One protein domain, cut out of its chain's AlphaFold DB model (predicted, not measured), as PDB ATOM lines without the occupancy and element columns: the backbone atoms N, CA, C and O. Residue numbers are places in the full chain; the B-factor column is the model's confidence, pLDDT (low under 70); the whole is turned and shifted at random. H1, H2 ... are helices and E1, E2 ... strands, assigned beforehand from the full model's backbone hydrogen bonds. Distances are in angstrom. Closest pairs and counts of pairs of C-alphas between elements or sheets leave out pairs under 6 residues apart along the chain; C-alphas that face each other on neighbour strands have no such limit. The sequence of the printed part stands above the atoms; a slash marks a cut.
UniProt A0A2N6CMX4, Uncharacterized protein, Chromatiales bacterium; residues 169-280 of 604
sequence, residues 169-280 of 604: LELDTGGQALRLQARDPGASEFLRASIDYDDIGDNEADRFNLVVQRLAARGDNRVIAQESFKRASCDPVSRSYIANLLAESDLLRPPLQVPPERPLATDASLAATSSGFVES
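AT A GLANCE: This is residues 169 to 280 of the 604 residues of an uncharacterized protein of Chromatiales bacterium (UniProt A0A2N6CMX4). The printed part has little regular structure: a twisted antiparallel sheet in order E3 E4 E5, a meander with each strand the antiparallel neighbour of the one before, has H1 over E5 and the small hairpin E1 E2 near E3. Its 112 residues, with five named strands followed by one named helix, are mostly strand by class, though named elements hold only 43. It is compact, radius of gyration of the C-alphas 13.5 A, spanning 37 by 31 by 24 A.

IN THESE COORDINATES: E1 is residues 169 to 172, from C-alpha (130.022, 97.820, 128.735); E2 177 to 182; E3 191 to 196; E4 207 to 215, 25.9 A; E5 223 to 233, 25.5 A; H1 242 to 248, to C-alpha (139.368, 83.005, 126.275).

HOW THE PARTS SIT: N 171 and O 178 of E1 and E2 are 3.1 A apart, N 194 and O 211 of E3 and E4 2.9 A, N 212 and O 227 of E4 and E5 2.9 A, within hydrogen-bond range. H1 is on the sheet, height 9.0 A, closest C-alphas Ala 232 and Ile 242 at 5.4 A; 2 of 3 O i to N i+4 pairs are within range.

THE WHOLE: The printed part has no cut; pLDDT is under 70 at residues 267 to 275.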
ATOM      1  N   LEU A 169     129.607  97.322 127.428       93.94
ATOM      2  CA  LEU A 169     130.022  97.820 128.735       93.94
ATOM      3  C   LEU A 169     131.069  98.904 128.496       93.94
ATOM      4  O   LEU A 169     132.067  98.661 127.812       93.94
ATOM      5  N   GLU A 170     130.846 100.090 129.047       93.44
ATOM      6  CA  GLU A 170     131.761 101.223 128.911       93.44
ATOM      7  C   GLU A 170     132.425 101.500 130.255       93.44
ATOM      8  O   GLU A 170     131.777 101.937 131.202       93.44
ATOM      9  N   LEU A 171     133.721 101.206 130.343       92.81
ATOM     10  CA  LEU A 171     134.516 101.449 131.542       92.81
ATOM     11  C   LEU A 171     135.304 102.748 131.360       92.81
ATOM     12  O   LEU A 171     136.144 102.833 130.464       92.81
ATOM     13  N   ASP A 172     135.023 103.752 132.187       91.88
ATOM     14  CA  ASP A 172     135.678 105.063 132.118       91.88
ATOM     15  C   ASP A 172     137.179 104.950 132.423       91.88
ATOM     16  O   ASP A 172     137.578 104.231 133.335       91.88
ATOM     17  N   THR A 173     138.005 105.664 131.662       88.81
ATOM     18  CA  THR A 173     139.468 105.746 131.834       88.81
ATOM     19  C   THR A 173     139.942 107.158 132.204       88.81
ATOM     20  O   THR A 173     141.138 107.378 132.328       88.81
ATOM     21  N   GLY A 174     139.028 108.117 132.424       81.31
ATOM     22  CA  GLY A 174     139.359 109.510 132.758       81.31
ATOM     23  C   GLY A 174     139.394 110.462 131.555       81.31
ATOM     24  O   GLY A 174     139.981 111.541 131.635       81.31
ATOM     25  N   GLY A 175     138.751 110.089 130.442       80.12
ATOM     26  CA  GLY A 175     138.700 110.887 129.205       80.12
ATOM     27  C   GLY A 175     138.421 110.067 127.941       80.12
ATOM     28  O   GLY A 175     137.944 110.603 126.939       80.12
ATOM     29  N   GLN A 176     138.675 108.760 128.000       88.56
ATOM     30  CA  GLN A 176     138.234 107.749 127.034       88.56
ATOM     31  C   GLN A 176     137.443 106.649 127.761       88.56
ATOM     32  O   GLN A 176     137.290 106.691 128.983       88.56
ATOM     33  N   ALA A 177     136.973 105.636 127.035       89.94
ATOM     34  CA  ALA A 177     136.355 104.459 127.635       89.94
ATOM     35  C   ALA A 177     136.942 103.174 127.049       89.94
ATOM     36  O   ALA A 177     137.087 103.038 125.830       89.94
ATOM     37  N   LEU A 178     137.230 102.204 127.914       93.81
ATOM     38  CA  LEU A 178     137.460 100.830 127.495       93.81
ATOM     39  C   LEU A 178     136.095 100.199 127.200       93.81
ATOM     40  O   LEU A 178     135.348  99.840 128.112       93.81
ATOM     41  N   ARG A 179     135.764 100.090 125.910       94.94
ATOM     42  CA  ARG A 179     134.499  99.508 125.456       94.94
ATOM     43  C   ARG A 179     134.626  97.998 125.305       94.94
ATOM     44  O   ARG A 179     135.303  97.503 124.404       94.94
ATOM     45  N   LEU A 180     133.929  97.274 126.170       96.00
ATOM     46  CA  LEU A 180     133.801  95.822 126.133       96.00
ATOM     47  C   LEU A 180     132.454  95.449 125.508       96.00
ATOM     48  O   LEU A 180     131.483  96.202 125.586       96.00
ATOM     49  N   GLN A 181     132.388  94.286 124.868       96.31
ATOM     50  CA  GLN A 181     131.156  93.760 124.278       96.31
ATOM     51  C   GLN A 181     130.909  92.350 124.781       96.31
ATOM     52  O   GLN A 181     131.858  91.577 124.925       96.31
ATOM     53  N   ALA A 182     129.641  92.004 124.991       96.00
ATOM     54  CA  ALA A 182     129.259  90.632 125.284       96.00
ATOM     55  C   ALA A 182     129.730  89.668 124.183       96.00
ATOM     56  O   ALA A 182     129.724  90.005 122.992       96.00
ATOM     57  N   ARG A 183     130.114  88.450 124.582       94.75
ATOM     58  CA  ARG A 183     130.520  87.375 123.665       94.75
ATOM     59  C   ARG A 183     129.432  87.086 122.639       94.75
ATOM     60  O   ARG A 183     129.698  87.076 121.434       94.75
ATOM     61  N   ASP A 184     128.204  86.943 123.113       93.50
ATOM     62  CA  ASP A 184     127.046  86.628 122.291       93.50
ATOM     63  C   ASP A 184     126.141  87.852 122.092       93.50
ATOM     64  O   ASP A 184     125.990  88.668 123.005       93.50
ATOM     65  N   PRO A 185     125.523  88.013 120.907       93.50
ATOM     66  CA  PRO A 185     124.586  89.102 120.664       93.50
ATOM     67  C   PRO A 185     123.242  88.874 121.375       93.50
ATOM     68  O   PRO A 185     122.884  87.737 121.680       93.50
ATOM     69  N   GLY A 186     122.445  89.923 121.575       91.12
ATOM     70  CA  GLY A 186     121.095  89.812 122.142       91.12
ATOM     71  C   GLY A 186     120.744  90.933 123.114       91.12
ATOM     72  O   GLY A 186     121.578  91.364 123.903       91.12
ATOM     73  N   ALA A 187     119.489  91.380 123.085       88.00
ATOM     74  CA  ALA A 187     118.968  92.427 123.965       88.00
ATOM     75  C   ALA A 187     118.759  91.947 125.409       88.00
ATOM     76  O   ALA A 187     118.652  92.757 126.327       88.00
ATOM     77  N   SER A 188     118.670  90.629 125.610       86.19
ATOM     78  CA  SER A 188     118.443  90.008 126.925       86.19
ATOM     79  C   SER A 188     119.729  89.499 127.582       86.19
ATOM     80  O   SER A 188     119.686  88.584 128.405       86.19
ATOM     81  N   GLU A 189     120.880  90.037 127.177       90.31
ATOM     82  CA  GLU A 189     122.162  89.811 127.837       90.31
ATOM     83  C   GLU A 189     122.386  90.930 128.860       90.31
ATOM     84  O   GLU A 189     122.346  92.112 128.522       90.31
ATOM     85  N   PHE A 190     122.576  90.559 130.125       91.25
ATOM     86  CA  PHE A 190     122.702  91.507 131.231       91.25
ATOM     87  C   PHE A 190     124.050  91.288 131.893       91.25
ATOM     88  O   PHE A 190     124.230  90.320 132.637       91.25
ATOM     89  N   LEU A 191     125.005  92.164 131.592       93.50
ATOM     90  CA  LEU A 191     126.342  92.102 132.161       93.50
ATOM     91  C   LEU A 191     126.566  93.295 133.078       93.50
ATOM     92  O   LEU A 191     126.097  94.396 132.808       93.50
ATOM     93  N   ARG A 192     127.358  93.082 134.119       93.62
ATOM     94  CA  ARG A 192     127.926  94.165 134.911       93.62
ATOM     95  C   ARG A 192     129.383  93.888 135.215       93.62
ATOM     96  O   ARG A 192     129.787  92.727 135.304       93.62
ATOM     97  N   ALA A 193     130.167  94.940 135.372       94.56
ATOM     98  CA  ALA A 193     131.597  94.840 135.606       94.56
ATOM     99  C   ALA A 193     132.027  95.705 136.789       94.56
ATOM    100  O   ALA A 193     131.484  96.787 136.993       94.56
ATOM    101  N   SER A 194     132.996  95.237 137.564       93.62
ATOM    102  CA  SER A 194     133.654  96.036 138.598       93.62
ATOM    103  C   SER A 194     135.152  96.071 138.351       93.62
ATOM    104  O   SER A 194     135.752  95.078 137.924       93.62
ATOM    105  N   ILE A 195     135.731  97.228 138.643       94.31
ATOM    106  CA  ILE A 195     137.161  97.492 138.574       94.31
ATOM    107  C   ILE A 195     137.665  97.785 139.976       94.31
ATOM    108  O   ILE A 195     137.128  98.655 140.660       94.31
ATOM    109  N   ASP A 196     138.723  97.092 140.366       92.38
ATOM    110  CA  ASP A 196     139.439  97.340 141.608       92.38
ATOM    111  C   ASP A 196     140.953  97.340 141.365       92.38
ATOM    112  O   ASP A 196     141.449  96.881 140.327       92.38
ATOM    113  N   TYR A 197     141.682  97.902 142.327       93.75
ATOM    114  CA  TYR A 197     143.140  97.997 142.303       93.75
ATOM    115  C   TYR A 197     143.783  97.214 143.453       93.75
ATOM    116  O   TYR A 197     144.924  97.493 143.826       93.75
ATOM    117  N   ASP A 198     143.066  96.242 144.020       90.94
ATOM    118  CA  ASP A 198     143.592  95.430 145.110       90.94
ATOM    119  C   ASP A 198     144.812  94.638 144.618       90.94
ATOM    120  O   ASP A 198     144.825  94.070 143.523       90.94
ATOM    121  N   ASP A 199     145.873  94.614 145.425       92.00
ATOM    122  CA  ASP A 199     147.154  93.988 145.079       92.00
ATOM    123  C   ASP A 199     147.821  94.552 143.796       92.00
ATOM    124  O   ASP A 199     148.540  93.833 143.084       92.00
ATOM    125  N   ILE A 200     147.612  95.840 143.482       92.69
ATOM    126  CA  ILE A 200     148.270  96.562 142.376       92.69
ATOM    127  C   ILE A 200     149.083  97.734 142.928       92.69
ATOM    128  O   ILE A 200     148.564  98.570 143.660       92.69
ATOM    129  N   GLY A 201     150.374  97.794 142.583       90.00
ATOM    130  CA  GLY A 201     151.256  98.862 143.054       90.00
ATOM    131  C   GLY A 201     150.947 100.213 142.405       90.00
ATOM    132  O   GLY A 201     150.547 100.275 141.244       90.00
ATOM    133  N   ASP A 202     151.217 101.311 143.115       84.06
ATOM    134  CA  ASP A 202     151.029 102.683 142.603       84.06
ATOM    135  C   ASP A 202     151.840 102.973 141.325       84.06
ATOM    136  O   ASP A 202     151.507 103.861 140.543       84.06
ATOM    137  N   ASN A 203     152.916 102.216 141.099       88.31
ATOM    138  CA  ASN A 203     153.758 102.284 139.905       88.31
ATOM    139  C   ASN A 203     153.233 101.452 138.720       88.31
ATOM    140  O   ASN A 203     153.817 101.511 137.640       88.31
ATOM    141  N   GLU A 204     152.161 100.685 138.899       89.56
ATOM    142  CA  GLU A 204     151.544  99.829 137.880       89.56
ATOM    143  C   GLU A 204     150.295 100.508 137.289       89.56
ATOM    144  O   GLU A 204     149.176  99.994 137.361       89.56
ATOM    145  N   ALA A 205     150.485 101.704 136.724       88.62
ATOM    146  CA  ALA A 205     149.401 102.565 136.238       88.62
ATOM    147  C   ALA A 205     148.615 101.990 135.043       88.62
ATOM    148  O   ALA A 205     147.524 102.465 134.746       88.62
ATOM    149  N   ASP A 206     149.139 100.964 134.372       92.00
ATOM    150  CA  ASP A 206     148.484 100.242 133.280       92.00
ATOM    151  C   ASP A 206     147.635  99.055 133.765       92.00
ATOM    152  O   ASP A 206     146.960  98.423 132.949       92.00
ATOM    153  N   ARG A 207     147.686  98.717 135.065       95.44
ATOM    154  CA  ARG A 207     147.101  97.481 135.606       95.44
ATOM    155  C   ARG A 207     145.855  97.700 136.445       95.44
ATOM    156  O   ARG A 207     145.759  98.666 137.204       95.44
ATOM    157  N   PHE A 208     144.934  96.744 136.342       95.81
ATOM    158  CA  PHE A 208     143.666  96.704 137.069       95.81
ATOM    159  C   PHE A 208     143.168  95.260 137.250       95.81
ATOM    160  O   PHE A 208     143.589  94.345 136.535       95.81
ATOM    161  N   ASN A 209     142.267  95.043 138.206       95.81
ATOM    162  CA  ASN A 209     141.478  93.821 138.292       95.81
ATOM    163  C   ASN A 209     140.103  94.076 137.673       95.81
ATOM    164  O   ASN A 209     139.516  95.140 137.859       95.81
ATOM    165  N   LEU A 210     139.601  93.101 136.920       96.00
ATOM    166  CA  LEU A 210     138.284  93.149 136.295       96.00
ATOM    167  C   LEU A 210     137.470  91.944 136.750       96.00
ATOM    168  O   LEU A 210     137.866  90.802 136.522       96.00
ATOM    169  N   VAL A 211     136.302  92.195 137.326       96.19
ATOM    170  CA  VAL A 211     135.293  91.164 137.582       96.19
ATOM    171  C   VAL A 211     134.089  91.451 136.704       96.19
ATOM    172  O   VAL A 211     133.588  92.570 136.692       96.19
ATOM    173  N   VAL A 212     133.617  90.443 135.975       95.94
ATOM    174  CA  VAL A 212     132.440  90.542 135.104       95.94
ATOM    175  C   VAL A 212     131.421  89.527 135.573       95.94
ATOM    176  O   VAL A 212     131.750  88.362 135.780       95.94
ATOM    177  N   GLN A 213     130.181  89.963 135.742       95.06
ATOM    178  CA  GLN A 213     129.066  89.125 136.158       95.06
ATOM    179  C   GLN A 213     127.959  89.176 135.112       95.06
ATOM    180  O   GLN A 213     127.573  90.252 134.659       95.06
ATOM    181  N   ARG A 214     127.411  88.008 134.777       92.62
ATOM    182  CA  ARG A 214     126.148  87.869 134.050       92.62
ATOM    183  C   ARG A 214     125.004  87.767 135.049       92.62
ATOM    184  O   ARG A 214     125.041  86.921 135.945       92.62
ATOM    185  N   LEU A 215     123.975  88.578 134.856       90.56
ATOM    186  CA  LEU A 215     122.770  88.615 135.676       90.56
ATOM    187  C   LEU A 215     121.618  87.869 135.004       90.56
ATOM    188  O   LEU A 215     121.579  87.712 133.783       90.56
ATOM    189  N   ALA A 216     120.653  87.422 135.805       84.06
ATOM    190  CA  ALA A 216     119.467  86.751 135.280       84.06
ATOM    191  C   ALA A 216     118.472  87.689 134.594       84.06
ATOM    192  O   ALA A 216     117.819  87.299 133.626       84.06
ATOM    193  N   ALA A 217     118.351  88.908 135.101       82.31
ATOM    194  CA  ALA A 217     117.497  89.945 134.555       82.31
ATOM    195  C   ALA A 217     118.112  91.311 134.851       82.31
ATOM    196  O   ALA A 217     118.933  91.461 135.760       82.31
ATOM    197  N   ARG A 218     117.690  92.329 134.103       81.12
ATOM    198  CA  ARG A 218     118.123  93.699 134.357       81.12
ATOM    199  C   ARG A 218     117.676  94.167 135.742       81.12
ATOM    200  O   ARG A 218     116.490  94.101 136.053       81.12
ATOM    201  N   GLY A 219     118.613  94.678 136.538       75.31
ATOM    202  CA  GLY A 219     118.339  95.149 137.899       75.31
ATOM    203  C   GLY A 219     118.103  94.034 138.925       75.31
ATOM    204  O   GLY A 219     117.776  94.333 140.071       75.31
ATOM    205  N   ASP A 220     118.268  92.763 138.541       79.25
ATOM    206  CA  ASP A 220     118.350  91.638 139.474       79.25
ATOM    207  C   ASP A 220     119.790  91.515 140.005       79.25
ATOM    208  O   ASP A 220     120.753  91.806 139.303       79.25
ATOM    209  N   ASN A 221     119.953  91.048 141.240       84.38
ATOM    210  CA  ASN A 221     121.261  90.760 141.832       84.38
ATOM    211  C   ASN A 221     121.661  89.282 141.722       84.38
ATOM    212  O   ASN A 221     122.746  88.905 142.170       84.38
ATOM    213  N   ARG A 222     120.811  88.429 141.140       87.88
ATOM    214  CA  ARG A 222     121.125  87.019 140.912       87.88
ATOM    215  C   ARG A 222     122.163  86.853 139.798       87.88
ATOM    216  O   ARG A 222     121.854  86.984 138.613       87.88
ATOM    217  N   VAL A 223     123.380  86.497 140.200       90.25
ATOM    218  CA  VAL A 223     124.499  86.182 139.304       90.25
ATOM    219  C   VAL A 223     124.343  84.764 138.751       90.25
ATOM    220  O   VAL A 223     124.215  83.807 139.512       90.25
ATOM    221  N   ILE A 224     124.357  84.635 137.423       88.69
ATOM    222  CA  ILE A 224     124.325  83.354 136.699       88.69
ATOM    223  C   ILE A 224     125.742  82.856 136.414       88.69
ATOM    224  O   ILE A 224     126.011  81.662 136.513       88.69
ATOM    225  N   ALA A 225     126.641  83.763 136.038       91.62
ATOM    226  CA  ALA A 225     128.030  83.453 135.730       91.62
ATOM    227  C   ALA A 225     128.923  84.623 136.144       91.62
ATOM    228  O   ALA A 225     128.485  85.773 136.120       91.62
ATOM    229  N   GLN A 226     130.165  84.327 136.512       95.44
ATOM    230  CA  GLN A 226     131.161  85.330 136.861       95.44
ATOM    231  C   GLN A 226     132.520  84.927 136.300       95.44
ATOM    232  O   GLN A 226     132.934  83.778 136.435       95.44
ATOM    233  N   GLU A 227     133.229  85.906 135.754       96.88
ATOM    234  CA  GLU A 227     134.632  85.809 135.375       96.88
ATOM    235  C   GLU A 227     135.447  86.851 136.133       96.88
ATOM    236  O   GLU A 227     134.937  87.893 136.558       96.88
ATOM    237  N   SER A 228     136.722  86.560 136.365       96.06
ATOM    238  CA  SER A 228     137.611  87.455 137.101       96.06
ATOM    239  C   SER A 228     139.005  87.417 136.495       96.06
ATOM    240  O   SER A 228     139.643  86.367 136.439       96.06
ATOM    241  N   PHE A 229     139.479  88.580 136.072       96.31
ATOM    242  CA  PHE A 229     140.768  88.790 135.437       96.31
ATOM    243  C   PHE A 229     141.630  89.619 136.378       96.31
ATOM    244  O   PHE A 229     141.408  90.815 136.563       96.31
ATOM    245  N   LYS A 230     142.602  88.963 137.011       95.44
ATOM    246  CA  LYS A 230     143.511  89.622 137.949       95.44
ATOM    247  C   LYS A 230     144.686  90.245 137.212       95.44
ATOM    248  O   LYS A 230     145.280  89.595 136.351       95.44
ATOM    249  N   ARG A 231     145.066  91.460 137.614       95.00
ATOM    250  CA  ARG A 231     146.248  92.188 137.124       95.00
ATOM    251  C   ARG A 231     146.282  92.273 135.589       95.00
ATOM    252  O   ARG A 231     147.340  92.121 134.965       95.00
ATOM    253  N   ALA A 232     145.109  92.491 134.995       96.19
ATOM    254  CA  ALA A 232     144.966  92.786 133.579       96.19
ATOM    255  C   ALA A 232     145.683  94.100 133.259       96.19
ATOM    256  O   ALA A 232     145.740  94.995 134.098       96.19
ATOM    257  N   SER A 233     146.263  94.191 132.067       96.06
ATOM    258  CA  SER A 233     147.088  95.318 131.636       96.06
ATOM    259  C   SER A 233     146.530  95.945 130.358       96.06
ATOM    260  O   SER A 233     146.047  95.232 129.470       96.06
ATOM    261  N   CYS A 234     146.619  97.271 130.258       94.75
ATOM    262  CA  CYS A 234     146.360  98.018 129.024       94.75
ATOM    263  C   CYS A 234     147.553  98.007 128.044       94.75
ATOM    264  O   CYS A 234     147.395  98.421 126.897       94.75
ATOM    265  N   ASP A 235     148.733  97.522 128.453       95.19
ATOM    266  CA  ASP A 235     149.928  97.463 127.601       95.19
ATOM    267  C   ASP A 235     149.867  96.261 126.633       95.19
ATOM    268  O   ASP A 235     149.864  95.112 127.094       95.19
ATOM    269  N   PRO A 236     149.880  96.475 125.300       94.44
ATOM    270  CA  PRO A 236     149.830  95.399 124.308       94.44
ATOM    271  C   PRO A 236     151.042  94.454 124.336       94.44
ATOM    272  O   PRO A 236     150.962  93.351 123.794       94.44
ATOM    273  N   VAL A 237     152.165  94.857 124.940       94.69
ATOM    274  CA  VAL A 237     153.362  94.009 125.085       94.69
ATOM    275  C   VAL A 237     153.246  93.081 126.303       94.69
ATOM    276  O   VAL A 237     153.944  92.066 126.391       94.69
ATOM    277  N   SER A 238     152.346  93.387 127.239       94.69
ATOM    278  CA  SER A 238     152.150  92.584 128.439       94.69
ATOM    279  C   SER A 238     151.537  91.220 128.122       94.69
ATOM    280  O   SER A 238     150.620  91.073 127.315       94.69
ATOM    281  N   ARG A 239     151.979  90.184 128.846       92.25
ATOM    282  CA  ARG A 239     151.323  88.865 128.804       92.25
ATOM    283  C   ARG A 239     149.906  88.904 129.372       92.25
ATOM    284  O   ARG A 239     149.083  88.096 128.965       92.25
ATOM    285  N   SER A 240     149.634  89.825 130.299       94.56
ATOM    286  CA  SER A 240     148.306  90.045 130.877       94.56
ATOM    287  C   SER A 240     147.515  91.122 130.134       94.56
ATOM    288  O   SER A 240     146.594  91.704 130.705       94.56
ATOM    289  N   TYR A 241     147.867  91.408 128.875       96.50
ATOM    290  CA  TYR A 241     147.120  92.349 128.051       96.50
ATOM    291  C   TYR A 241     145.646  91.946 127.970       96.50
ATOM    292  O   TYR A 241     145.323  90.812 127.601       96.50
ATOM    293  N   ILE A 242     144.751  92.876 128.309       95.62
ATOM    294  CA  ILE A 242     143.324  92.592 128.488       95.62
ATOM    295  C   ILE A 242     142.687  91.953 127.247       95.62
ATOM    296  O   ILE A 242     141.882  91.037 127.385       95.62
ATOM    297  N   ALA A 243     143.086  92.344 126.031       95.25
ATOM    298  CA  ALA A 243     142.510  91.758 124.822       95.25
ATOM    299  C   ALA A 243     142.893  90.285 124.614       95.25
ATOM    300  O   ALA A 243     142.091  89.523 124.078       95.25
ATOM    301  N   ASN A 244     144.080  89.875 125.076       95.06
ATOM    302  CA  ASN A 244     144.503  88.476 125.028       95.06
ATOM    303  C   ASN A 244     143.775  87.652 126.092       95.06
ATOM    304  O   ASN A 244     143.336  86.546 125.806       95.06
ATOM    305  N   LEU A 245     143.603  88.204 127.298       95.31
ATOM    306  CA  LEU A 245     142.854  87.540 128.370       95.31
ATOM    307  C   LEU A 245     141.386  87.319 127.978       95.31
ATOM    308  O   LEU A 245     140.844  86.237 128.179       95.31
ATOM    309  N   LEU A 246     140.755  88.324 127.363       95.75
ATOM    310  CA  LEU A 246     139.365  88.239 126.914       95.75
ATOM    311  C   LEU A 246     139.173  87.383 125.653       95.75
ATOM    312  O   LEU A 246     138.034  87.116 125.282       95.75
ATOM    313  N   ALA A 247     140.242  86.912 125.003       93.25
ATOM    314  CA  ALA A 247     140.123  85.955 123.899       93.25
ATOM    315  C   ALA A 247     139.621  84.578 124.363       93.25
ATOM    316  O   ALA A 247     139.028  83.849 123.569       93.25
ATOM    317  N   GLU A 248     139.825  84.246 125.640       92.12
ATOM    318  CA  GLU A 248     139.368  83.005 126.275       92.12
ATOM    319  C   GLU A 248     138.113  83.211 127.149       92.12
ATOM    320  O   GLU A 248     137.652  82.271 127.789       92.12
ATOM    321  N   SER A 249     137.546  84.425 127.181       95.38
ATOM    322  CA  SER A 249     136.357  84.758 127.978       95.38
ATOM    323  C   SER A 249     135.089  84.135 127.390       95.38
ATOM    324  O   SER A 249     134.860  84.199 126.182       95.38
ATOM    325  N   ASP A 250     134.222  83.580 128.237       93.12
ATOM    326  CA  ASP A 250     132.878  83.101 127.898       93.12
ATOM    327  C   ASP A 250     131.811  84.204 127.974       93.12
ATOM    328  O   ASP A 250     130.723  84.050 127.409       93.12
ATOM    329  N   LEU A 251     132.111  85.338 128.616       94.56
ATOM    330  CA  LEU A 251     131.181  86.463 128.760       94.56
ATOM    331  C   LEU A 251     131.452  87.632 127.811       94.56
ATOM    332  O   LEU A 251     130.504  88.300 127.397       94.56
ATOM    333  N   LEU A 252     132.707  87.888 127.447       96.31
ATOM    334  CA  LEU A 252     133.116  89.067 126.685       96.31
ATOM    335  C   LEU A 252     133.893  88.711 125.416       96.31
ATOM    336  O   LEU A 252     134.485  87.646 125.290       96.31
ATOM    337  N   ARG A 253     133.906  89.647 124.465       95.50
ATOM    338  CA  ARG A 253     134.797  89.624 123.298       95.50
ATOM    339  C   ARG A 253     136.084  90.393 123.590       95.50
ATOM    340  O   ARG A 253     136.040  91.368 124.348       95.50
ATOM    341  N   PRO A 254     137.191  90.061 122.903       94.75
ATOM    342  CA  PRO A 254     138.342  90.947 122.836       94.75
ATOM    343  C   PRO A 254     137.919  92.354 122.380       94.75
ATOM    344  O   PRO A 254     137.254  92.480 121.345       94.75
ATOM    345  N   PRO A 255     138.274  93.416 123.124       93.25
ATOM    346  CA  PRO A 255     137.983  94.784 122.728       93.25
ATOM    347  C   PRO A 255     138.678  95.123 121.409       93.25
ATOM    348  O   PRO A 255     139.836  94.773 121.186       93.25
ATOM    349  N   LEU A 256     137.974  95.858 120.546       90.12
ATOM    350  CA  LEU A 256     138.529  96.350 119.279       90.12
ATOM    351  C   LEU A 256     139.650  97.374 119.501       90.12
ATOM    352  O   LEU A 256     140.553  97.492 118.677       90.12
ATOM    353  N   GLN A 257     139.561  98.136 120.592       91.12
ATOM    354  CA  GLN A 257     140.522  99.159 120.985       91.12
ATOM    355  C   GLN A 257     140.674  99.136 122.504       91.12
ATOM    356  O   GLN A 257     139.678  99.068 123.226       91.12
ATOM    357  N   VAL A 258     141.917  99.203 122.975       93.94
ATOM    358  CA  VAL A 258     142.251  99.313 124.397       93.94
ATOM    359  C   VAL A 258     142.936 100.663 124.604       93.94
ATOM    360  O   VAL A 258     143.991 100.888 124.004       93.94
ATOM    361  N   PRO A 259     142.341 101.582 125.386       93.06
ATOM    362  CA  PRO A 259     143.004 102.820 125.782       93.06
ATOM    363  C   PRO A 259     144.308 102.538 126.547       93.06
ATOM    364  O   PRO A 259     144.374 101.546 127.272       93.06
ATOM    365  N   PRO A 260     145.342 103.391 126.425       89.75
ATOM    366  CA  PRO A 260     146.594 103.214 127.166       89.75
ATOM    367  C   PRO A 260     146.424 103.444 128.676       89.75
ATOM    368  O   PRO A 260     147.201 102.920 129.471       89.75
ATOM    369  N   GLU A 261     145.418 104.226 129.069       91.38
ATOM    370  CA  GLU A 261     145.069 104.495 130.463       91.38
ATOM    371  C   GLU A 261     144.198 103.361 131.021       91.38
ATOM    372  O   GLU A 261     143.306 102.846 130.340       91.38
ATOM    373  N   ARG A 262     144.464 102.943 132.266       92.88
ATOM    374  CA  ARG A 262     143.648 101.920 132.931       92.88
ATOM    375  C   ARG A 262     142.250 102.457 133.272       92.88
ATOM    376  O   ARG A 262     142.121 103.643 133.579       92.88
ATOM    377  N   PRO A 263     141.213 101.604 133.305       93.50
ATOM    378  CA  PRO A 263     139.892 102.005 133.775       93.50
ATOM    379  C   PRO A 263     139.905 102.482 135.227       93.50
ATOM    380  O   PRO A 263     140.653 101.938 136.044       93.50
ATOM    381  N   LEU A 264     139.057 103.456 135.552       91.69
ATOM    382  CA  LEU A 264     138.845 103.977 136.899       91.69
ATOM    383  C   LEU A 264     138.243 102.895 137.809       91.69
ATOM    384  O   LEU A 264     137.378 102.123 137.389       91.69
ATOM    385  N   ALA A 265     138.699 102.847 139.063       89.88
ATOM    386  CA  ALA A 265     138.135 101.951 140.065       89.88
ATOM    387  C   ALA A 265     136.647 102.251 140.252       89.88
ATOM    388  O   ALA A 265     136.225 103.408 140.311       89.88
ATOM    389  N   THR A 266     135.844 101.196 140.339       87.25
ATOM    390  CA  THR A 266     134.411 101.339 140.562       87.25
ATOM    391  C   THR A 266     134.181 101.754 142.012       87.25
ATOM    392  O   THR A 266     134.601 101.066 142.940       87.25
ATOM    393  N   ASP A 267     133.555 102.912 142.210       67.31
ATOM    394  CA  ASP A 267     133.517 103.569 143.514       67.31
ATOM    395  C   ASP A 267     132.623 102.812 144.517       67.31
ATOM    396  O   ASP A 267     131.412 102.661 144.321       67.31
ATOM    397  N   ALA A 268     133.206 102.350 145.625       50.59
ATOM    398  CA  ALA A 268     132.488 101.606 146.663       50.59
ATOM    399  C   ALA A 268     131.505 102.488 147.464       50.59
ATOM    400  O   ALA A 268     130.605 101.962 148.122       50.59
ATOM    401  N   SER A 269     131.632 103.826 147.417       43.62
ATOM    402  CA  SER A 269     130.798 104.746 148.211       43.62
ATOM    403  C   SER A 269     129.447 105.107 147.573       43.62
ATOM    404  O   SER A 269     128.613 105.721 148.237       43.62
ATOM    405  N   LEU A 270     129.194 104.714 146.318       44.47
ATOM    406  CA  LEU A 270     127.880 104.814 145.651       44.47
ATOM    407  C   LEU A 270     126.977 103.590 145.927       44.47
ATOM    408  O   LEU A 270     125.820 103.546 145.503       44.47
ATOM    409  N   ALA A 271     127.465 102.631 146.724       43.59
ATOM    410  CA  ALA A 271     126.786 101.389 147.104       43.59
ATOM    411  C   ALA A 271     125.470 101.564 147.893       43.59
ATOM    412  O   ALA A 271     124.794 100.580 148.190       43.59
ATOM    413  N   ALA A 272     125.075 102.796 148.227       43.19
ATOM    414  CA  ALA A 272     123.823 103.079 148.922       43.19
ATOM    415  C   ALA A 272     122.582 103.059 148.003       43.19
ATOM    416  O   ALA A 272     121.464 103.153 148.509       43.19
ATOM    417  N   THR A 273     122.730 102.950 146.675       46.31
ATOM    418  CA  THR A 273     121.564 102.885 145.759       46.31
ATOM    419  C   THR A 273     121.722 101.972 144.541       46.31
ATOM    420  O   THR A 273     120.714 101.580 143.957       46.31
ATOM    421  N   SER A 274     122.934 101.537 144.200       50.44
ATOM    422  CA  SER A 274     123.176 100.467 143.224       50.44
ATOM    423  C   SER A 274     124.519  99.809 143.534       50.44
ATOM    424  O   SER A 274     125.491 100.499 143.833       50.44
ATOM    425  N   SER A 275     124.562  98.476 143.531       55.16
ATOM    426  CA  SER A 275     125.764  97.650 143.731       55.16
ATOM    427  C   SER A 275     126.956  98.213 142.949       55.16
ATOM    428  O   SER A 275     126.758  98.509 141.779       55.16
ATOM    429  N   GLY A 276     128.142  98.355 143.562       75.44
ATOM    430  CA  GLY A 276     129.361  98.963 142.989       75.44
ATOM    431  C   GLY A 276     129.901  98.290 141.718       75.44
ATOM    432  O   GLY A 276     130.974  97.698 141.722       75.44
ATOM    433  N   PHE A 277     129.134  98.381 140.639       87.50
ATOM    434  CA  PHE A 277     129.352  97.799 139.328       87.50
ATOM    435  C   PHE A 277     128.877  98.786 138.258       87.50
ATOM    436  O   PHE A 277     127.913  99.529 138.450       87.50
ATOM    437  N   VAL A 278     129.529  98.743 137.104       90.56
ATOM    438  CA  VAL A 278     129.078  99.364 135.863       90.56
ATOM    439  C   VAL A 278     128.155  98.381 135.147       90.56
ATOM    440  O   VAL A 278     128.569  97.270 134.822       90.56
ATOM    441  N   GLU A 279     126.908  98.778 134.914       91.69
ATOM    442  CA  GLU A 279     125.899  97.971 134.217       91.69
ATOM    443  C   GLU A 279     126.026  98.107 132.692       91.69
ATOM    444  O   GLU A 279     126.392  99.166 132.176       91.69
ATOM    445  N   SER A 280     125.680  97.053 131.951       92.31
ATOM    446  CA  SER A 280     125.694  97.078 130.488       92.31
ATOM    447  C   SER A 280     124.631  98.015 129.905       92.31
ATOM    448  O   SER A 280     123.519  98.175 130.432       92.31
TER     449      SER A 280